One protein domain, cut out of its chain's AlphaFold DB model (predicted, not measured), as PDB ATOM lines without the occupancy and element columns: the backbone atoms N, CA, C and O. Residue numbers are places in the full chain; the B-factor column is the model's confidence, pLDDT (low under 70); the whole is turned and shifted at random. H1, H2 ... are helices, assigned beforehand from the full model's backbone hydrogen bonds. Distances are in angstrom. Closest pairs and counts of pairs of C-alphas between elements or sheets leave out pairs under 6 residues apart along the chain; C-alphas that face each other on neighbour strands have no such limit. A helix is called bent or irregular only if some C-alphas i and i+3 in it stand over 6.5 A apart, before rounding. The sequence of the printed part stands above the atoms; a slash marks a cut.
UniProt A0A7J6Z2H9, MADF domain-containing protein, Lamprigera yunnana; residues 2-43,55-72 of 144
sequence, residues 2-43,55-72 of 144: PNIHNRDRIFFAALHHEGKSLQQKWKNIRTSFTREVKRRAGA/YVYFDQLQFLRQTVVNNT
ATOM      1  N   PRO A   2      16.163  49.463  29.140       49.00
ATOM      2  CA  PRO A   2      17.151  48.421  28.858       49.00
ATOM      3  C   PRO A   2      16.730  47.548  27.663       49.00
ATOM      4  O   PRO A   2      15.575  47.152  27.538       49.00
ATOM      5  N   ASN A   3      17.701  47.282  26.786       55.31
ATOM      6  CA  ASN A   3      17.567  46.594  25.503       55.31
ATOM      7  C   ASN A   3      17.238  45.097  25.685       55.31
ATOM      8  O   ASN A   3      18.017  44.343  26.272       55.31
ATOM      9  N   ILE A   4      16.086  44.689  25.152       57.28
ATOM     10  CA  ILE A   4      15.460  43.366  25.298       57.28
ATOM     11  C   ILE A   4      16.353  42.251  24.713       57.28
ATOM     12  O   ILE A   4      16.428  41.165  25.277       57.28
ATOM     13  N   HIS A   5      17.169  42.557  23.700       55.97
ATOM     14  CA  HIS A   5      18.085  41.601  23.061       55.97
ATOM     15  C   HIS A   5      19.265  41.167  23.944       55.97
ATOM     16  O   HIS A   5      19.915  40.158  23.668       55.97
ATOM     17  N   ASN A   6      19.575  41.924  25.002       54.72
ATOM     18  CA  ASN A   6      20.683  41.584  25.894       54.72
ATOM     19  C   ASN A   6      20.276  40.540  26.946       54.72
ATOM     20  O   ASN A   6      21.128  39.828  27.464       54.72
ATOM     21  N   ARG A   7      18.978  40.416  27.256       53.94
ATOM     22  CA  ARG A   7      18.495  39.456  28.258       53.94
ATOM     23  C   ARG A   7      18.559  38.026  27.732       53.94
ATOM     24  O   ARG A   7      19.145  37.176  28.394       53.94
ATOM     25  N   ASP A   8      18.092  37.786  26.511       54.12
ATOM     26  CA  ASP A   8      18.053  36.435  25.939       54.12
ATOM     27  C   ASP A   8      19.458  35.846  25.745       54.12
ATOM     28  O   ASP A   8      19.710  34.691  26.084       54.12
ATOM     29  N   ARG A   9      20.431  36.660  25.310       55.59
ATOM     30  CA  ARG A   9      21.836  36.230  25.177       55.59
ATOM     31  C   ARG A   9      22.464  35.768  26.494       55.59
ATOM     32  O   ARG A   9      23.257  34.828  26.486       55.59
ATOM     33  N   ILE A  10      22.119  36.405  27.611       57.41
ATOM     34  CA  ILE A  10      22.654  36.054  28.933       57.41
ATOM     35  C   ILE A  10      22.008  34.756  29.444       57.41
ATOM     36  O   ILE A  10      22.710  33.900  29.985       57.41
ATOM     37  N   PHE A  11      20.710  34.552  29.191       53.56
ATOM     38  CA  PHE A  11      20.012  33.308  29.539       53.56
ATOM     39  C   PHE A  11      20.538  32.095  28.757       53.56
ATOM     40  O   PHE A  11      20.821  31.060  29.363       53.56
ATOM     41  N   PHE A  12      20.762  32.217  27.445       52.62
ATOM     42  CA  PHE A  12      21.326  31.118  26.647       52.62
ATOM     43  C   PHE A  12      22.764  30.762  27.053       52.62
ATOM     44  O   PHE A  12      23.127  29.586  27.067       52.62
ATOM     45  N   ALA A  13      23.587  31.745  27.432       57.22
ATOM     46  CA  ALA A  13      24.950  31.491  27.900       57.22
ATOM     47  C   ALA A  13      24.984  30.746  29.248       57.22
ATOM     48  O   ALA A  13      25.794  29.831  29.417       57.22
ATOM     49  N   ALA A  14      24.088  31.091  30.179       57.56
ATOM     50  CA  ALA A  14      23.967  30.421  31.473       57.56
ATOM     51  C   ALA A  14      23.476  28.967  31.327       57.56
ATOM     52  O   ALA A  14      24.099  28.052  31.867       57.56
ATOM     53  N   LEU A  15      22.447  28.735  30.502       58.88
ATOM     54  CA  LEU A  15      21.938  27.386  30.221       58.88
ATOM     55  C   LEU A  15      23.010  26.497  29.557       58.88
ATOM     56  O   LEU A  15      23.158  25.313  29.864       58.88
ATOM     57  N   HIS A  16      23.816  27.083  28.667       62.94
ATOM     58  CA  HIS A  16      24.897  26.378  27.982       62.94
ATOM     59  C   HIS A  16      26.095  26.083  28.906       62.94
ATOM     60  O   HIS A  16      26.782  25.074  28.728       62.94
ATOM     61  N   HIS A  17      26.343  26.921  29.916       70.75
ATOM     62  CA  HIS A  17      27.358  26.674  30.942       70.75
ATOM     63  C   HIS A  17      26.991  25.468  31.823       70.75
ATOM     64  O   HIS A  17      27.826  24.588  32.055       70.75
ATOM     65  N   GLU A  18      25.728  25.373  32.245       74.69
ATOM     66  CA  GLU A  18      25.229  24.230  33.015       74.69
ATOM     67  C   GLU A  18      25.305  22.928  32.210       74.69
ATOM     68  O   GLU A  18      25.844  21.932  32.706       74.69
ATOM     69  N   GLY A  19      24.897  22.956  30.936       85.62
ATOM     70  CA  GLY A  19      25.011  21.814  30.025       85.62
ATOM     71  C   GLY A  19      26.453  21.323  29.845       85.62
ATOM     72  O   GLY A  19      26.720  20.124  29.954       85.62
ATOM     73  N   LYS A  20      27.415  22.238  29.655       87.56
ATOM     74  CA  LYS A  20      28.847  21.892  29.570       87.56
ATOM     75  C   LYS A  20      29.366  21.261  30.857       87.56
ATOM     76  O   LYS A  20      30.101  20.275  30.809       87.56
ATOM     77  N   SER A  21      28.970  21.795  32.013       89.44
ATOM     78  CA  SER A  21      29.374  21.244  33.310       89.44
ATOM     79  C   SER A  21      28.846  19.816  33.509       89.44
ATOM     80  O   SER A  21      29.575  18.946  33.991       89.44
ATOM     81  N   LEU A  22      27.612  19.548  33.070       93.00
ATOM     82  CA  LEU A  22      26.996  18.227  33.129       93.00
ATOM     83  C   LEU A  22      27.718  17.240  32.212       93.00
ATOM     84  O   LEU A  22      28.088  16.150  32.648       93.00
ATOM     85  N   GLN A  23      27.986  17.637  30.967       90.88
ATOM     86  CA  GLN A  23      28.758  16.830  30.021       90.88
ATOM     87  C   GLN A  23      30.153  16.509  30.566       90.88
ATOM     88  O   GLN A  23      30.601  15.365  30.479       90.88
ATOM     89  N   GLN A  24      30.822  17.485  31.183       92.44
ATOM     90  CA  GLN A  24      32.134  17.283  31.787       92.44
ATOM     91  C   GLN A  24      32.073  16.315  32.976       92.44
ATOM     92  O   GLN A  24      32.893  15.400  33.064       92.44
ATOM     93  N   LYS A  25      31.085  16.458  33.870       93.75
ATOM     94  CA  LYS A  25      30.860  15.517  34.981       93.75
ATOM     95  C   LYS A  25      30.617  14.102  34.460       93.75
ATOM     96  O   LYS A  25      31.253  13.156  34.921       93.75
ATOM     97  N   TRP A  26      29.768  13.960  33.447       93.69
ATOM     98  CA  TRP A  26      29.475  12.675  32.823       93.69
ATOM     99  C   TRP A  26      30.705  12.044  32.160       93.69
ATOM    100  O   TRP A  26      30.981  10.854  32.340       93.69
ATOM    101  N   LYS A  27      31.510  12.851  31.461       92.25
ATOM    102  CA  LYS A  27      32.800  12.432  30.900       92.25
ATOM    103  C   LYS A  27      33.751  11.943  31.992       92.25
ATOM    104  O   LYS A  27      34.382  10.899  31.818       92.25
ATOM    105  N   ASN A  28      33.827  12.642  33.124       93.75
ATOM    106  CA  ASN A  28      34.674  12.251  34.253       93.75
ATOM    107  C   ASN A  28      34.235  10.904  34.852       93.75
ATOM    108  O   ASN A  28      35.088  10.048  35.102       93.75
ATOM    109  N   ILE A  29      32.925  10.683  35.011       94.00
ATOM    110  CA  ILE A  29      32.354   9.414  35.494       94.00
ATOM    111  C   ILE A  29      32.729   8.268  34.544       94.00
ATOM    112  O   ILE A  29      33.341   7.286  34.969       94.00
ATOM    113  N   ARG A  30      32.462   8.420  33.238       92.19
ATOM    114  CA  ARG A  30      32.811   7.411  32.218       92.19
ATOM    115  C   ARG A  30      34.310   7.115  32.170       92.19
ATOM    116  O   ARG A  30      34.706   5.954  32.064       92.19
ATOM    117  N   THR A  31      35.148   8.146  32.261       90.81
ATOM    118  CA  THR A  31      36.612   8.003  32.233       90.81
ATOM    119  C   THR A  31      37.110   7.242  33.460       90.81
ATOM    120  O   THR A  31      37.922   6.324  33.332       90.81
ATOM    121  N   SER A  32      36.590   7.577  34.642       91.69
ATOM    122  CA  SER A  32      36.942   6.911  35.903       91.69
ATOM    123  C   SER A  32      36.553   5.435  35.872       91.69
ATOM    124  O   SER A  32      37.392   4.575  36.146       91.69
ATOM    125  N   PHE A  33      35.330   5.136  35.425       92.69
ATOM    126  CA  PHE A  33      34.846   3.770  35.243       92.69
ATOM    127  C   PHE A  33      35.691   2.987  34.227       92.69
ATOM    128  O   PHE A  33      36.136   1.879  34.509       92.69
ATOM    129  N   THR A  34      36.013   3.576  33.072       90.38
ATOM    130  CA  THR A  34      36.836   2.910  32.044       90.38
ATOM    131  C   THR A  34      38.237   2.571  32.560       90.38
ATOM    132  O   THR A  34      38.752   1.486  32.286       90.38
ATOM    133  N   ARG A  35      38.867   3.466  33.336       89.56
ATOM    134  CA  ARG A  35      40.173   3.196  33.964       89.56
ATOM    135  C   ARG A  35      40.093   2.054  34.971       89.56
ATOM    136  O   ARG A  35      41.007   1.239  35.028       89.56
ATOM    137  N   GLU A  36      39.017   1.992  35.746       89.50
ATOM    138  CA  GLU A  36      38.750   0.919  36.704       89.50
ATOM    139  C   GLU A  36      38.554  -0.433  36.000       89.50
ATOM    140  O   GLU A  36      39.217  -1.401  36.368       89.50
ATOM    141  N   VAL A  37      37.753  -0.487  34.925       89.56
ATOM    142  CA  VAL A  37      37.578  -1.694  34.091       89.56
ATOM    143  C   VAL A  37      38.918  -2.179  33.537       89.56
ATOM    144  O   VAL A  37      39.258  -3.350  33.696       89.56
ATOM    145  N   LYS A  38      39.715  -1.284  32.936       86.31
ATOM    146  CA  LYS A  38      41.050  -1.625  32.414       86.31
ATOM    147  C   LYS A  38      41.984  -2.117  33.518       86.31
ATOM    148  O   LYS A  38      42.718  -3.079  33.310       86.31
ATOM    149  N   ARG A  39      41.936  -1.492  34.700       84.94
ATOM    150  CA  ARG A  39      42.739  -1.918  35.851       84.94
ATOM    151  C   ARG A  39      42.374  -3.334  36.288       84.94
ATOM    152  O   ARG A  39      43.277  -4.134  36.492       84.94
ATOM    153  N   ARG A  40      41.079  -3.651  36.397       83.56
ATOM    154  CA  ARG A  40      40.612  -4.997  36.768       83.56
ATOM    155  C   ARG A  40      40.904  -6.040  35.685       83.56
ATOM    156  O   ARG A  40      41.222  -7.166  36.027       83.56
ATOM    157  N   ALA A  41      40.866  -5.667  34.404       82.00
ATOM    158  CA  ALA A  41      41.218  -6.564  33.299       82.00
ATOM    159  C   ALA A  41      42.725  -6.886  33.236       82.00
ATOM    160  O   ALA A  41      43.105  -8.004  32.901       82.00
ATOM    161  N   GLY A  42      43.589  -5.914  33.551       72.25
ATOM    162  CA  GLY A  42      45.045  -6.099  33.577       72.25
ATOM    163  C   GLY A  42      45.583  -6.698  34.882       72.25
ATOM    164  O   GLY A  42      46.695  -7.227  34.904       72.25
ATOM    165  N   ALA A  43      44.809  -6.636  35.968       68.06
ATOM    166  CA  ALA A  43      45.160  -7.230  37.250       68.06
ATOM    167  C   ALA A  43      44.966  -8.753  37.205       68.06
ATOM    168  O   ALA A  43      43.957  -9.287  37.652       68.06
ATOM    169  N   TYR A  55      37.240   2.366  42.697       89.19
ATOM    170  CA  TYR A  55      36.311   3.470  42.503       89.19
ATOM    171  C   TYR A  55      34.986   3.169  43.218       89.19
ATOM    172  O   TYR A  55      34.345   2.161  42.927       89.19
ATOM    173  N   VAL A  56      34.587   4.047  44.141       90.62
ATOM    174  CA  VAL A  56      33.481   3.816  45.093       90.62
ATOM    175  C   VAL A  56      32.165   3.465  44.392       90.62
ATOM    176  O   VAL A  56      31.415   2.623  44.868       90.62
ATOM    177  N   TYR A  57      31.906   4.060  43.224       91.81
ATOM    178  CA  TYR A  57      30.676   3.840  42.458       91.81
ATOM    179  C   TYR A  57      30.817   2.785  41.358       91.81
ATOM    180  O   TYR A  57      29.997   2.734  40.447       91.81
ATOM    181  N   PHE A  58      31.869   1.962  41.375       90.94
ATOM    182  CA  PHE A  58      32.100   0.999  40.302       90.94
ATOM    183  C   PHE A  58      30.947   0.004  40.147       90.94
ATOM    184  O   PHE A  58      30.457  -0.178  39.034       90.94
ATOM    185  N   ASP A  59      30.476  -0.572  41.253       90.62
ATOM    186  CA  ASP A  59      29.436  -1.606  41.229       90.62
ATOM    187  C   ASP A  59      28.087  -1.047  40.744       90.62
ATOM    188  O   ASP A  59      27.353  -1.708  40.011       90.62
ATOM    189  N   GLN A  60      27.798   0.217  41.062       93.56
ATOM    190  CA  GLN A  60      26.594   0.919  40.603       93.56
ATOM    191  C   GLN A  60      26.659   1.297  39.116       93.56
ATOM    192  O   GLN A  60      25.630   1.430  38.461       93.56
ATOM    193  N   LEU A  61      27.864   1.464  38.565       93.38
ATOM    194  CA  LEU A  61      28.092   1.867  37.176       93.38
ATOM    195  C   LEU A  61      28.277   0.683  36.222       93.38
ATOM    196  O   LEU A  61      28.643   0.883  35.065       93.38
ATOM    197  N   GLN A  62      27.987  -0.545  36.657       91.62
ATOM    198  CA  GLN A  62      28.174  -1.746  35.842       91.62
ATOM    199  C   GLN A  62      27.375  -1.711  34.524       91.62
ATOM    200  O   GLN A  62      27.821  -2.268  33.516       91.62
ATOM    201  N   PHE A  63      26.252  -0.984  34.484       91.56
ATOM    202  CA  PHE A  63      25.466  -0.754  33.266       91.56
ATOM    203  C   PHE A  63      26.253  -0.018  32.165       91.56
ATOM    204  O   PHE A  63      25.975  -0.191  30.980       91.56
ATOM    205  N   LEU A  64      27.287   0.759  32.515       90.62
ATOM    206  CA  LEU A  64      28.147   1.436  31.539       90.62
ATOM    207  C   LEU A  64      29.044   0.471  30.762       90.62
ATOM    208  O   LEU A  64      29.578   0.855  29.719       90.62
ATOM    209  N   ARG A  65      29.206  -0.776  31.217       87.69
ATOM    210  CA  ARG A  65      30.093  -1.758  30.584       87.69
ATOM    211  C   ARG A  65      29.762  -1.974  29.105       87.69
ATOM    212  O   ARG A  65      30.684  -1.993  28.295       87.69
ATOM    213  N   GLN A  66      28.480  -2.046  28.747       80.62
ATOM    214  CA  GLN A  66      28.043  -2.196  27.353       80.62
ATOM    215  C   GLN A  66      28.499  -1.016  26.484       80.62
ATOM    216  O   GLN A  66      28.961  -1.203  25.367       80.62
ATOM    217  N   THR A  67      28.455   0.206  27.019       79.00
ATOM    218  CA  THR A  67      28.896   1.393  26.274       79.00
ATOM    219  C   THR A  67      30.412   1.460  26.112       79.00
ATOM    220  O   THR A  67      30.890   1.955  25.105       79.00
ATOM    221  N   VAL A  68      31.191   0.956  27.074       71.88
ATOM    222  CA  VAL A  68      32.661   1.018  27.022       71.88
ATOM    223  C   VAL A  68      33.240  -0.016  26.052       71.88
ATOM    224  O   VAL A  68      34.202   0.288  25.349       71.88
ATOM    225  N   VAL A  69      32.654  -1.216  25.981       65.44
ATOM    226  CA  VAL A  69      33.113  -2.286  25.075       65.44
ATOM    227  C   VAL A  69      32.923  -1.883  23.608       65.44
ATOM    228  O   VAL A  69      33.835  -2.058  22.803       65.44
ATOM    229  N   ASN A  70      31.798  -1.245  23.280       59.09
ATOM    230  CA  ASN A  70      31.452  -0.873  21.905       59.09
ATOM    231  C   ASN A  70      32.327   0.259  21.328       59.09
ATOM    232  O   ASN A  70      32.441   0.387  20.112       59.09
ATOM    233  N   ASN A  71      32.993   1.050  22.175       56.72
ATOM    234  CA  ASN A  71      33.804   2.196  21.743       56.72
ATOM    235  C   ASN A  71      35.244   1.822  21.351       56.72
ATOM    236  O   ASN A  71      36.019   2.697  20.973       56.72
ATOM    237  N   THR A  72      35.636   0.550  21.478       52.94
ATOM    238  CA  THR A  72      37.034   0.119  21.287       52.94
ATOM    239  C   THR A  72      37.449   0.036  19.805       52.94
ATOM    240  O   THR A  72      38.628  -0.156  19.530       52.94
TER     241      THR A  72
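Overview. This is residues 2 to 43 and 55 to 72 of the 144 residues of the protein "MADF domain-containing protein" of Lamprigera yunnana (UniProt A0A7J6Z2H9). One long helix, H1, is crossed about perpendicularly by a short helix, H2, beyond its middle; residues 2 to 28 stick out as a long arm on one side of the crossing and residues 38 to 43 as a short one on the other. The printed part has 60 residues, with two named helices, H1 then H2, and no named strand: all helix. It is extended, with a radius of gyration of the C-alphas of 18.3 A and spans of 63 by 24 by 16 A.

Along the chain. H1, residues 5 to 42, begins at C-alpha 5 (18.085, 41.601, 23.061) and is 55.8 A long. H2, residues 59 to 72, is 21.4 A long and ends at C-alpha 72 (37.034, 0.119, 21.287); it is irregular, with C-alphas 60 and 63 7.6 A apart.

Arrangement. H1, with residues 30 to 34 alone, only just touches H2, with 3 pairs of C-alphas within 8 A. The closest C-alphas are those of Thr 34 and Val 68, 6.8 A apart. Their lines are about perpendicular, at 89 degrees. O i to N i+4 pairs are within hydrogen-bond range in 32 of 34 cases in H1 and 2 of 10 in H2, where 6 of 11 O i to N i+3 pairs are.

Size, cuts and confidence. The C-alphas farthest apart, of Pro 2 and Ala 43, are 62.9 A apart. Residues 44 to 54 are not printed; C-alphas 43 and 55 are 14.8 A apart across this cut, in the link from H1 to H2. The pLDDT is under 70 at residues 2 to 16, 43 and 69 to 72.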